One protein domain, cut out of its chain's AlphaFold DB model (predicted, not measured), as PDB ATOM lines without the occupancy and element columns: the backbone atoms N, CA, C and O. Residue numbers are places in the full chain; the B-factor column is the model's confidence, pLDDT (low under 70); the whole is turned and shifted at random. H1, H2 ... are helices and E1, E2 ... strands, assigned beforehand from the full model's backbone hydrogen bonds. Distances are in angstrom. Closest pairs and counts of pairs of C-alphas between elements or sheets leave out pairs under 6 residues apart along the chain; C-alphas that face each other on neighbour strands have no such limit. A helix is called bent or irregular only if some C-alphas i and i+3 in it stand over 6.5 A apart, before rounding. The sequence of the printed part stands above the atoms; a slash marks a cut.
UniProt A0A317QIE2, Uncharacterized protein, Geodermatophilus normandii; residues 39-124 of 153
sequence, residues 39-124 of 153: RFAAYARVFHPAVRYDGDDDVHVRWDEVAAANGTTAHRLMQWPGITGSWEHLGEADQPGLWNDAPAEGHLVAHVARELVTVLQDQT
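This is residues 39 to 124 of the 153 residues of an uncharacterized protein of Geodermatophilus normandii (UniProt A0A317QIE2). A small two-stranded hairpin, E1 and E2, has two short helices, H1 and H2, packed on each other beyond its open end, while the longest helix, H3, lies off to another side, and residues 117 to 124, of which 117 to 123 belong to H3, stick out. Much of the rest is loop: a lead-in runs from Arg 39 into E1, and a long link with no named element, residues 85 to 109, leads from H2 to H3. The 86 residues printed include, along the chain, E1, E2, H1, H2 and H3; the sheet order is E1 - E2, antiparallel, and the class is mixed, helices and strands, with under half of the residues in named elements. The whole is only just compact, close to loose, with a radius of gyration of the C-alphas of 14.3 A and spans of 41 by 30 by 22 A.

E1, residues 50 to 54, and E2, residues 57 to 61, are antiparallel neighbours and form a hairpin, with 143 degrees between their directions. The C-alphas of Arg 52 and Val 59 face each other at 5.0 A. Within hydrogen-bond range are N 52 and O 59 at 2.8 A and N 61 and O 50 at 2.8 A. After a tight link comes H1, residues 63 to 69; the closest C-alphas of E1 and H1 are those of Ala 50 and Trp 63, 7.6 A apart. H1 touches H2, residues 80 to 84, and their closest C-alphas are those of Ala 67 and Ile 83, 4.9 A apart. H2 is apart from both strands. H3, residues 110 to 123, is apart from E1, E2, H1 and H2. Every O i to N i+4 pair is within hydrogen-bond range in H1 and H2; in H3 it is 8 of 10.

E1 begins at C-alpha 50, (-36.611, -43.325, 44.187), and measures 13.2 A from first to last C-alpha; E2 measures 12.5 A. H1 measures 9.8 A from C-alpha 63, (-36.959, -44.652, 36.715), to C-alpha 69. H2 measures 6.2 A. H3 measures 20.1 A and ends at C-alpha 123, (-57.595, -60.330, 36.472). H3 is irregular, but only just: C-alphas 119 and 122 are 7.0 A apart.

The two C-alphas farthest apart are those of Arg 39 and Gly 55, at 45.7 A. Without residues 117 to 124, which stand free, the body spans 43 by 28 by 19 A. The printed part has no cut. The link from H2 to H3 is long, with 25 residues, and the link from H1 to H2 is short, with 10. The mean pLDDT of the printed part is 90.5, and no printed residue is under 70.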
ATOM      1  N   ARG A  39     -45.807 -72.111  36.836       81.50
ATOM      2  CA  ARG A  39     -47.250 -72.227  37.096       81.50
ATOM      3  C   ARG A  39     -48.021 -70.929  36.861       81.50
ATOM      4  O   ARG A  39     -49.225 -71.003  36.654       81.50
ATOM      5  N   PHE A  40     -47.355 -69.776  36.823       77.44
ATOM      6  CA  PHE A  40     -48.017 -68.520  36.462       77.44
ATOM      7  C   PHE A  40     -47.949 -68.283  34.950       77.44
ATOM      8  O   PHE A  40     -46.913 -68.530  34.320       77.44
ATOM      9  N   ALA A  41     -49.063 -67.814  34.383       78.31
ATOM     10  CA  ALA A  41     -49.214 -67.558  32.951       78.31
ATOM     11  C   ALA A  41     -48.400 -66.343  32.471       78.31
ATOM     12  O   ALA A  41     -47.973 -66.307  31.318       78.31
ATOM     13  N   ALA A  42     -48.156 -65.375  33.357       80.31
ATOM     14  CA  ALA A  42     -47.394 -64.165  33.082       80.31
ATOM     15  C   ALA A  42     -46.631 -63.697  34.331       80.31
ATOM     16  O   ALA A  42     -46.974 -64.066  35.453       80.31
ATOM     17  N   TYR A  43     -45.602 -62.877  34.109       79.62
ATOM     18  CA  TYR A  43     -44.784 -62.252  35.149       79.62
ATOM     19  C   TYR A  43     -44.519 -60.799  34.765       79.62
ATOM     20  O   TYR A  43     -44.269 -60.503  33.592       79.62
ATOM     21  N   ALA A  44     -44.518 -59.915  35.756       83.06
ATOM     22  CA  ALA A  44     -44.122 -58.522  35.612       83.06
ATOM     23  C   ALA A  44     -43.001 -58.195  36.604       83.06
ATOM     24  O   ALA A  44     -42.906 -58.808  37.666       83.06
ATOM     25  N   ARG A  45     -42.152 -57.231  36.241       86.00
ATOM     26  CA  ARG A  45     -41.175 -56.619  37.144       86.00
ATOM     27  C   ARG A  45     -41.671 -55.221  37.468       86.00
ATOM     28  O   ARG A  45     -41.952 -54.455  36.549       86.00
ATOM     29  N   VAL A  46     -41.773 -54.924  38.753       87.81
ATOM     30  CA  VAL A  46     -42.189 -53.618  39.254       87.81
ATOM     31  C   VAL A  46     -40.942 -52.893  39.743       87.81
ATOM     32  O   VAL A  46     -40.119 -53.483  40.441       87.81
ATOM     33  N   PHE A  47     -40.772 -51.645  39.317       91.06
ATOM     34  CA  PHE A  47     -39.647 -50.805  39.717       91.06
ATOM     35  C   PHE A  47     -40.097 -49.887  40.846       91.06
ATOM     36  O   PHE A  47     -40.980 -49.056  40.646       91.06
ATOM     37  N   HIS A  48     -39.495 -50.049  42.022       91.44
ATOM     38  CA  HIS A  48     -39.711 -49.135  43.136       91.44
ATOM     39  C   HIS A  48     -39.182 -47.748  42.773       91.44
ATOM     40  O   HIS A  48     -38.063 -47.664  42.270       91.44
ATOM     41  N   PRO A  49     -39.953 -46.668  42.962       94.75
ATOM     42  CA  PRO A  49     -39.444 -45.335  42.685       94.75
ATOM     43  C   PRO A  49     -38.362 -44.955  43.695       94.75
ATOM     44  O   PRO A  49     -38.362 -45.444  44.826       94.75
ATOM     45  N   ALA A  50     -37.467 -44.067  43.271       95.12
ATOM     46  CA  ALA A  50     -36.611 -43.325  44.187       95.12
ATOM     47  C   ALA A  50     -37.441 -42.234  44.890       95.12
ATOM     48  O   ALA A  50     -38.583 -41.966  44.500       95.12
ATOM     49  N   VAL A  51     -36.888 -41.606  45.922       94.81
ATOM     50  CA  VAL A  51     -37.567 -40.540  46.670       94.81
ATOM     51  C   VAL A  51     -36.734 -39.273  46.619       94.81
ATOM     52  O   VAL A  51     -35.527 -39.305  46.833       94.81
ATOM     53  N   ARG A  52     -37.382 -38.148  46.331       96.38
ATOM     54  CA  ARG A  52     -36.839 -36.801  46.485       96.38
ATOM     55  C   ARG A  52     -37.666 -36.066  47.526       96.38
ATOM     56  O   ARG A  52     -38.889 -36.087  47.445       96.38
ATOM     57  N   TYR A  53     -37.014 -35.373  48.441       95.19
ATOM     58  CA  TYR A  53     -37.696 -34.581  49.453       95.19
ATOM     59  C   TYR A  53     -38.057 -33.196  48.908       95.19
ATOM     60  O   TYR A  53     -37.253 -32.549  48.225       95.19
ATOM     61  N   ASP A  54     -39.269 -32.741  49.209       95.06
ATOM     62  CA  ASP A  54     -39.753 -31.384  48.955       95.06
ATOM     63  C   ASP A  54     -40.361 -30.825  50.249       95.06
ATOM     64  O   ASP A  54     -41.525 -31.050  50.571       95.06
ATOM     65  N   GLY A  55     -39.527 -30.166  51.059       93.81
ATOM     66  CA  GLY A  55     -39.895 -29.823  52.432       93.81
ATOM     67  C   GLY A  55     -40.077 -31.082  53.281       93.81
ATOM     68  O   GLY A  55     -39.131 -31.851  53.433       93.81
ATOM     69  N   ASP A  56     -41.285 -31.268  53.816       94.38
ATOM     70  CA  ASP A  56     -41.671 -32.451  54.598       94.38
ATOM     71  C   ASP A  56     -42.323 -33.551  53.730       94.38
ATOM     72  O   ASP A  56     -42.727 -34.589  54.255       94.38
ATOM     73  N   ASP A  57     -42.455 -33.326  52.414       94.12
ATOM     74  CA  ASP A  57     -43.118 -34.251  51.495       94.12
ATOM     75  C   ASP A  57     -42.124 -35.168  50.764       94.12
ATOM     76  O   ASP A  57     -41.108 -34.727  50.215       94.12
ATOM     77  N   ASP A  58     -42.487 -36.449  50.666       93.44
ATOM     78  CA  ASP A  58     -41.794 -37.440  49.843       93.44
ATOM     79  C   ASP A  58     -42.343 -37.430  48.412       93.44
ATOM     80  O   ASP A  58     -43.467 -37.867  48.138       93.44
ATOM     81  N   VAL A  59     -41.521 -36.991  47.461       95.44
ATOM     82  CA  VAL A  59     -41.843 -37.010  46.032       95.44
ATOM     83  C   VAL A  59     -41.233 -38.245  45.382       95.44
ATOM     84  O   VAL A  59     -40.016 -38.413  45.322       95.44
ATOM     85  N   HIS A  60     -42.084 -39.117  44.847       95.12
ATOM     86  CA  HIS A  60     -41.641 -40.311  44.133       95.12
ATOM     87  C   HIS A  60     -41.045 -39.960  42.766       95.12
ATOM     88  O   HIS A  60     -41.698 -39.323  41.941       95.12
ATOM     89  N   VAL A  61     -39.828 -40.435  42.515       96.81
ATOM     90  CA  VAL A  61     -39.077 -40.216  41.276       96.81
ATOM     91  C   VAL A  61     -39.083 -41.499  40.458       96.81
ATOM     92  O   VAL A  61     -38.659 -42.571  40.914       96.81
ATOM     93  N   ARG A  62     -39.590 -41.410  39.229       95.69
ATOM     94  CA  ARG A  62     -39.726 -42.573  38.351       95.69
ATOM     95  C   ARG A  62     -38.397 -42.913  37.673       95.69
ATOM     96  O   ARG A  62     -37.569 -42.055  37.392       95.69
ATOM     97  N   TRP A  63     -38.201 -44.191  37.351       96.81
ATOM     98  CA  TRP A  63     -36.959 -44.652  36.715       96.81
ATOM     99  C   TRP A  63     -36.744 -44.089  35.302       96.81
ATOM    100  O   TRP A  63     -35.606 -43.979  34.862       96.81
ATOM    101  N   ASP A  64     -37.811 -43.748  34.576       97.12
ATOM    102  CA  ASP A  64     -37.703 -43.093  33.270       97.12
ATOM    103  C   ASP A  64     -37.223 -41.643  33.384       97.12
ATOM    104  O   ASP A  64     -36.429 -41.208  32.553       97.12
ATOM    105  N   GLU A  65     -37.619 -40.931  34.438       97.69
ATOM    106  CA  GLU A  65     -37.083 -39.604  34.765       97.69
ATOM    107  C   GLU A  65     -35.592 -39.685  35.115       97.69
ATOM    108  O   GLU A  65     -34.789 -38.916  34.586       97.69
ATOM    109  N   VAL A  66     -35.203 -40.674  35.929       97.69
ATOM    110  CA  VAL A  66     -33.795 -40.932  36.275       97.69
ATOM    111  C   VAL A  66     -32.967 -41.267  35.038       97.69
ATOM    112  O   VAL A  66     -31.868 -40.737  34.867       97.69
ATOM    113  N   ALA A  67     -33.494 -42.120  34.157       97.81
ATOM    114  CA  ALA A  67     -32.811 -42.487  32.926       97.81
ATOM    115  C   ALA A  67     -32.620 -41.271  32.008       97.81
ATOM    116  O   ALA A  67     -31.520 -41.039  31.508       97.81
ATOM    117  N   ALA A  68     -33.665 -40.455  31.841       97.88
ATOM    118  CA  ALA A  68     -33.599 -39.236  31.044       97.88
ATOM    119  C   ALA A  68     -32.565 -38.241  31.594       97.88
ATOM    120  O   ALA A  68     -31.770 -37.704  30.824       97.88
ATOM    121  N   ALA A  69     -32.534 -38.035  32.914       97.50
ATOM    122  CA  ALA A  69     -31.594 -37.123  33.563       97.50
ATOM    123  C   ALA A  69     -30.127 -37.565  33.421       97.50
ATOM    124  O   ALA A  69     -29.242 -36.724  33.289       97.50
ATOM    125  N   ASN A  70     -29.874 -38.876  33.387       96.56
ATOM    126  CA  ASN A  70     -28.534 -39.449  33.240       96.56
ATOM    127  C   ASN A  70     -28.167 -39.793  31.782       96.56
ATOM    128  O   ASN A  70     -27.119 -40.383  31.526       96.56
ATOM    129  N   GLY A  71     -29.015 -39.441  30.807       97.50
ATOM    130  CA  GLY A  71     -28.769 -39.721  29.388       97.50
ATOM    131  C   GLY A  71     -28.772 -41.213  29.034       97.50
ATOM    132  O   GLY A  71     -28.205 -41.609  28.014       97.50
ATOM    133  N   THR A  72     -29.394 -42.051  29.863       97.25
ATOM    134  CA  THR A  72     -29.539 -43.491  29.637       97.25
ATOM    135  C   THR A  72     -30.920 -43.817  29.059       97.25
ATOM    136  O   THR A  72     -31.796 -42.964  28.916       97.25
ATOM    137  N   THR A  73     -31.122 -45.067  28.641       96.50
ATOM    138  CA  THR A  73     -32.388 -45.500  28.029       96.50
ATOM    139  C   THR A  73     -33.242 -46.252  29.037       96.50
ATOM    140  O   THR A  73     -32.827 -47.287  29.554       96.50
ATOM    141  N   ALA A  74     -34.474 -45.795  29.254       96.00
ATOM    142  CA  ALA A  74     -35.459 -46.551  30.017       96.00
ATOM    143  C   ALA A  74     -35.929 -47.782  29.223       96.00
ATOM    144  O   ALA A  74     -36.340 -47.682  28.065       96.00
ATOM    145  N   HIS A  75     -35.899 -48.963  29.842       94.12
ATOM    146  CA  HIS A  75     -36.418 -50.191  29.238       94.12
ATOM    147  C   HIS A  75     -36.846 -51.209  30.300       94.12
ATOM    148  O   HIS A  75     -36.370 -51.209  31.426       94.12
ATOM    149  N   ARG A  76     -37.703 -52.168  29.934       91.19
ATOM    150  CA  ARG A  76     -38.279 -53.160  30.873       91.19
ATOM    151  C   ARG A  76     -37.276 -54.062  31.614       91.19
ATOM    152  O   ARG A  76     -37.663 -54.768  32.539       91.19
ATOM    153  N   LEU A  77     -36.022 -54.108  31.163       89.81
ATOM    154  CA  LEU A  77     -34.950 -54.919  31.761       89.81
ATOM    155  C   LEU A  77     -33.893 -54.058  32.462       89.81
ATOM    156  O   LEU A  77     -32.864 -54.590  32.867       89.81
ATOM    157  N   MET A  78     -34.125 -52.751  32.585       93.94
ATOM    158  CA  MET A  78     -33.146 -51.822  33.132       93.94
ATOM    159  C   MET A  78     -32.795 -52.173  34.578       93.94
ATOM    160  O   MET A  78     -33.587 -52.767  35.317       93.94
ATOM    161  N   GLN A  79     -31.575 -51.855  34.974       92.81
ATOM    162  CA  GLN A  79     -31.082 -52.037  36.335       92.81
ATOM    163  C   GLN A  79     -30.691 -50.675  36.880       92.81
ATOM    164  O   GLN A  79     -30.298 -49.815  36.095       92.81
ATOM    165  N   TRP A  80     -30.793 -50.495  38.197       94.12
ATOM    166  CA  TRP A  80     -30.556 -49.198  38.824       94.12
ATOM    167  C   TRP A  80     -29.167 -48.624  38.471       94.12
ATOM    168  O   TRP A  80     -29.144 -47.576  37.829       94.12
ATOM    169  N   PRO A  81     -28.038 -49.352  38.650       93.50
ATOM    170  CA  PRO A  81     -26.719 -48.869  38.206       93.50
ATOM    171  C   PRO A  81     -26.629 -48.570  36.705       93.50
ATOM    172  O   PRO A  81     -25.843 -47.739  36.264       93.50
ATOM    173  N   GLY A  82     -27.422 -49.277  35.896       94.81
ATOM    174  CA  GLY A  82     -27.444 -49.095  34.449       94.81
ATOM    175  C   GLY A  82     -28.124 -47.797  34.022       94.81
ATOM    176  O   GLY A  82     -27.718 -47.223  33.016       94.81
ATOM    177  N   ILE A  83     -29.135 -47.333  34.766       96.75
ATOM    178  CA  ILE A  83     -29.840 -46.083  34.444       96.75
ATOM    179  C   ILE A  83     -29.239 -44.860  35.123       96.75
ATOM    180  O   ILE A  83     -29.338 -43.773  34.563       96.75
ATOM    181  N   THR A  84     -28.585 -45.033  36.273       96.12
ATOM    182  CA  THR A  84     -27.798 -43.979  36.928       96.12
ATOM    183  C   THR A  84     -26.417 -43.815  36.291       96.12
ATOM    184  O   THR A  84     -25.765 -42.798  36.477       96.12
ATOM    185  N   GLY A  85     -25.952 -44.815  35.532       93.12
ATOM    186  CA  GLY A  85     -24.637 -44.808  34.891       93.12
ATOM    187  C   GLY A  85     -23.473 -45.094  35.846       93.12
ATOM    188  O   GLY A  85     -22.323 -45.070  35.410       93.12
ATOM    189  N   SER A  86     -23.748 -45.389  37.120       90.31
ATOM    190  CA  SER A  86     -22.722 -45.614  38.136       90.31
ATOM    191  C   SER A  86     -23.182 -46.572  39.233       90.31
ATOM    192  O   SER A  86     -24.333 -46.561  39.674       90.31
ATOM    193  N   TRP A  87     -22.243 -47.393  39.707       89.38
ATOM    194  CA  TRP A  87     -22.434 -48.286  40.853       89.38
ATOM    195  C   TRP A  87     -22.403 -47.546  42.194       89.38
ATOM    196  O   TRP A  87     -22.800 -48.121  43.203       89.38
ATOM    197  N   GLU A  88     -21.957 -46.287  42.213       88.25
ATOM    198  CA  GLU A  88     -21.917 -45.467  43.431       88.25
ATOM    199  C   GLU A  88     -23.311 -45.100  43.948       88.25
ATOM    200  O   GLU A  88     -23.472 -44.830  45.129       88.25
ATOM    201  N   HIS A  89     -24.323 -45.165  43.080       88.25
ATOM    202  CA  HIS A  89     -25.711 -44.842  43.398       88.25
ATOM    203  C   HIS A  89     -26.516 -46.038  43.945       88.25
ATOM    204  O   HIS A  89     -27.743 -46.033  43.884       88.25
ATOM    205  N   LEU A  90     -25.857 -47.094  44.428       81.62
ATOM    206  CA  LEU A  90     -26.518 -48.219  45.100       81.62
ATOM    207  C   LEU A  90     -26.745 -47.946  46.594       81.62
ATOM    208  O   LEU A  90     -25.960 -47.248  47.227       81.62
ATOM    209  N   GLY A  91     -27.771 -48.577  47.173       79.06
ATOM    210  CA  GLY A  91     -28.088 -48.443  48.598       79.06
ATOM    211  C   GLY A  91     -28.644 -47.060  48.939       79.06
ATOM    212  O   GLY A  91     -29.466 -46.532  48.205       79.06
ATOM    213  N   GLU A  92     -28.188 -46.459  50.036       76.69
ATOM    214  CA  GLU A  92     -28.662 -45.153  50.540       76.69
ATOM    215  C   GLU A  92     -28.017 -43.946  49.825       76.69
ATOM    216  O   GLU A  92     -27.881 -42.868  50.394       76.69
ATOM    217  N   ALA A  93     -27.546 -44.125  48.589       84.19
ATOM    218  CA  ALA A  93     -26.857 -43.079  47.840       84.19
ATOM    219  C   ALA A  93     -27.834 -42.126  47.131       84.19
ATOM    220  O   ALA A  93     -28.808 -42.561  46.504       84.19
ATOM    221  N   ASP A  94     -27.518 -40.830  47.151       93.69
ATOM    222  CA  ASP A  94     -28.302 -39.770  46.521       93.69
ATOM    223  C   ASP A  94     -27.734 -39.344  45.152       93.69
ATOM    224  O   ASP A  94     -26.628 -39.716  44.744       93.69
ATOM    225  N   GLN A  95     -28.524 -38.564  44.412       94.56
ATOM    226  CA  GLN A  95     -28.040 -37.750  43.298       94.56
ATOM    227  C   GLN A  95     -28.634 -36.348  43.470       94.56
ATOM    228  O   GLN A  95     -29.825 -36.152  43.188       94.56
ATOM    229  N   PRO A  96     -27.831 -35.362  43.921       92.50
ATOM    230  CA  PRO A  96     -28.320 -34.030  44.243       92.50
ATOM    231  C   PRO A  96     -29.162 -33.412  43.126       92.50
ATOM    232  O   PRO A  96     -28.750 -33.341  41.968       92.50
ATOM    233  N   GLY A  97     -30.357 -32.948  43.494       91.06
ATOM    234  CA  GLY A  97     -31.320 -32.347  42.569       91.06
ATOM    235  C   GLY A  97     -32.210 -33.340  41.818       91.06
ATOM    236  O   GLY A  97     -33.142 -32.896  41.151       91.06
ATOM    237  N   LEU A  98     -31.979 -34.651  41.944       96.06
ATOM    238  CA  LEU A  98     -32.780 -35.679  41.279       96.06
ATOM    239  C   LEU A  98     -33.484 -36.608  42.273       96.06
ATOM    240  O   LEU A  98     -34.707 -36.712  42.213       96.06
ATOM    241  N   TRP A  99     -32.757 -37.221  43.207       96.19
ATOM    242  CA  TRP A  99     -33.325 -37.987  44.325       96.19
ATOM    243  C   TRP A  99     -32.443 -37.873  45.572       96.19
ATOM    244  O   TRP A  99     -31.250 -37.588  45.474       96.19
ATOM    245  N   ASN A 100     -33.048 -38.106  46.732       95.50
ATOM    246  CA  ASN A 100     -32.407 -38.164  48.041       95.50
ATOM    247  C   ASN A 100     -32.211 -39.613  48.501       95.50
ATOM    248  O   ASN A 100     -31.127 -39.943  48.955       95.50
ATOM    249  N   ASP A 101     -33.202 -40.481  48.272       92.81
ATOM    250  CA  ASP A 101     -33.093 -41.915  48.549       92.81
ATOM    251  C   ASP A 101     -33.265 -42.733  47.274       92.81
ATOM    252  O   ASP A 101     -34.189 -42.504  46.479       92.81
ATOM    253  N   ALA A 102     -32.391 -43.718  47.081       93.06
ATOM    254  CA  ALA A 102     -32.549 -44.695  46.014       93.06
ATOM    255  C   ALA A 102     -33.794 -45.582  46.251       93.06
ATOM    256  O   ALA A 102     -34.376 -45.584  47.341       93.06
ATOM    257  N   PRO A 103     -34.232 -46.364  45.245       92.25
ATOM    258  CA  PRO A 103     -35.361 -47.273  45.393       92.25
ATOM    259  C   PRO A 103     -35.230 -48.196  46.605       92.25
ATOM    260  O   PRO A 103     -34.280 -48.971  46.700       92.25
ATOM    261  N   ALA A 104     -36.227 -48.156  47.491       85.75
ATOM    262  CA  ALA A 104     -36.251 -49.008  48.672       85.75
ATOM    263  C   ALA A 104     -36.255 -50.498  48.292       85.75
ATOM    264  O   ALA A 104     -37.076 -50.961  47.493       85.75
ATOM    265  N   GLU A 105     -35.361 -51.259  48.917       82.69
ATOM    266  CA  GLU A 105     -35.367 -52.719  48.896       82.69
ATOM    267  C   GLU A 105     -36.225 -53.247  50.061       82.69
ATOM    268  O   GLU A 105     -36.533 -52.521  51.003       82.69
ATOM    269  N   GLY A 106     -36.651 -54.512  50.029       76.44
ATOM    270  CA  GLY A 106     -37.334 -55.103  51.195       76.44
ATOM    271  C   GLY A 106     -38.840 -54.856  51.295       76.44
ATOM    272  O   GLY A 106     -39.525 -55.576  52.017       76.44
ATOM    273  N   HIS A 107     -39.377 -53.856  50.595       75.62
ATOM    274  CA  HIS A 107     -40.714 -53.334  50.882       75.62
ATOM    275  C   HIS A 107     -41.474 -52.897  49.624       75.62
ATOM    276  O   HIS A 107     -40.925 -52.252  48.732       75.62
ATOM    277  N   LEU A 108     -42.781 -53.195  49.589       82.75
ATOM    278  CA  LEU A 108     -43.679 -52.688  48.556       82.75
ATOM    279  C   LEU A 108     -44.288 -51.335  48.953       82.75
ATOM    280  O   LEU A 108     -45.217 -51.290  49.757       82.75
ATOM    281  N   VAL A 109     -43.824 -50.250  48.326       86.00
ATOM    282  CA  VAL A 109     -44.336 -48.891  48.580       86.00
ATOM    283  C   VAL A 109     -45.848 -48.802  48.344       86.00
ATOM    284  O   VAL A 109     -46.362 -49.234  47.313       86.00
ATOM    285  N   ALA A 110     -46.561 -48.192  49.295       86.88
ATOM    286  CA  ALA A 110     -48.022 -48.202  49.346       86.88
ATOM    287  C   ALA A 110     -48.707 -47.639  48.089       86.88
ATOM    288  O   ALA A 110     -49.725 -48.182  47.666       86.88
ATOM    289  N   HIS A 111     -48.182 -46.574  47.467       87.50
ATOM    290  CA  HIS A 111     -48.780 -46.063  46.226       87.50
ATOM    291  C   HIS A 111     -48.630 -47.074  45.080       87.50
ATOM    292  O   HIS A 111     -49.602 -47.333  44.380       87.50
ATOM    293  N   VAL A 112     -47.470 -47.731  44.958       90.19
ATOM    294  CA  VAL A 112     -47.244 -48.797  43.973       90.19
ATOM    295  C   VAL A 112     -48.208 -49.958  44.211       90.19
ATOM    296  O   VAL A 112     -48.786 -50.475  43.261       90.19
ATOM    297  N   ALA A 113     -48.442 -50.343  45.471       87.94
ATOM    298  CA  ALA A 113     -49.416 -51.381  45.805       87.94
ATOM    299  C   ALA A 113     -50.834 -51.027  45.319       87.94
ATOM    300  O   ALA A 113     -51.510 -51.878  44.744       87.94
ATOM    301  N   ARG A 114     -51.277 -49.774  45.497       88.44
ATOM    302  CA  ARG A 114     -52.601 -49.311  45.034       88.44
ATOM    303  C   ARG A 114     -52.726 -49.337  43.509       88.44
ATOM    304  O   ARG A 114     -53.745 -49.792  42.990       88.44
ATOM    305  N   GLU A 115     -51.688 -48.906  42.798       89.88
ATOM    306  CA  GLU A 115     -51.650 -48.974  41.331       89.88
ATOM    307  C   GLU A 115     -51.702 -50.428  40.842       89.88
ATOM    308  O   GLU A 115     -52.464 -50.764  39.935       89.88
ATOM    309  N   LEU A 116     -50.958 -51.329  41.491       88.44
ATOM    310  CA  LEU A 116     -50.993 -52.755  41.167       88.44
ATOM    311  C   LEU A 116     -52.374 -53.366  41.396       88.44
ATOM    312  O   LEU A 116     -52.843 -54.105  40.535       88.44
ATOM    313  N   VAL A 117     -53.039 -53.049  42.510       87.88
ATOM    314  CA  VAL A 117     -54.417 -53.502  42.765       87.88
ATOM    315  C   VAL A 117     -55.346 -53.031  41.648       87.88
ATOM    316  O   VAL A 117     -56.100 -53.839  41.115       87.88
ATOM    317  N   THR A 118     -55.230 -51.773  41.219       88.00
ATOM    318  CA  THR A 118     -56.058 -51.212  40.137       88.00
ATOM    319  C   THR A 118     -55.865 -51.952  38.810       88.00
ATOM    320  O   THR A 118     -56.829 -52.188  38.089       88.00
ATOM    321  N   VAL A 119     -54.637 -52.367  38.488       88.62
ATOM    322  CA  VAL A 119     -54.347 -53.135  37.262       88.62
ATOM    323  C   VAL A 119     -54.791 -54.596  37.380       88.62
ATOM    324  O   VAL A 119     -55.251 -55.191  36.405       88.62
ATOM    325  N   LEU A 120     -54.624 -55.202  38.556       86.00
ATOM    326  CA  LEU A 120     -54.834 -56.636  38.759       86.00
ATOM    327  C   LEU A 120     -56.271 -57.003  39.133       86.00
ATOM    328  O   LEU A 120     -56.633 -58.167  38.967       86.00
ATOM    329  N   GLN A 121     -57.091 -56.055  39.598       88.62
ATOM    330  CA  GLN A 121     -58.464 -56.316  40.055       88.62
ATOM    331  C   GLN A 121     -59.314 -57.040  39.000       88.62
ATOM    332  O   GLN A 121     -60.019 -57.987  39.331       88.62
ATOM    333  N   ASP A 122     -59.173 -56.674  37.723       85.94
ATOM    334  CA  ASP A 122     -59.940 -57.267  36.620       85.94
ATOM    335  C   ASP A 122     -59.416 -58.654  36.210       85.94
ATOM    336  O   ASP A 122     -60.017 -59.344  35.388       85.94
ATOM    337  N   GLN A 123     -58.268 -59.062  36.755       84.69
ATOM    338  CA  GLN A 123     -57.595 -60.330  36.472       84.69
ATOM    339  C   GLN A 123     -57.742 -61.341  37.621       84.69
ATOM    340  O   GLN A 123     -57.148 -62.420  37.567       84.69
ATOM    341  N   THR A 124     -58.521 -61.016  38.660       82.75
ATOM    342  CA  THR A 124     -58.742 -61.882  39.823       82.75
ATOM    343  C   THR A 124     -60.214 -61.941  40.224       82.75
ATOM    344  O   THR A 124     -60.967 -60.987  40.069       82.75
TER     345      THR A 124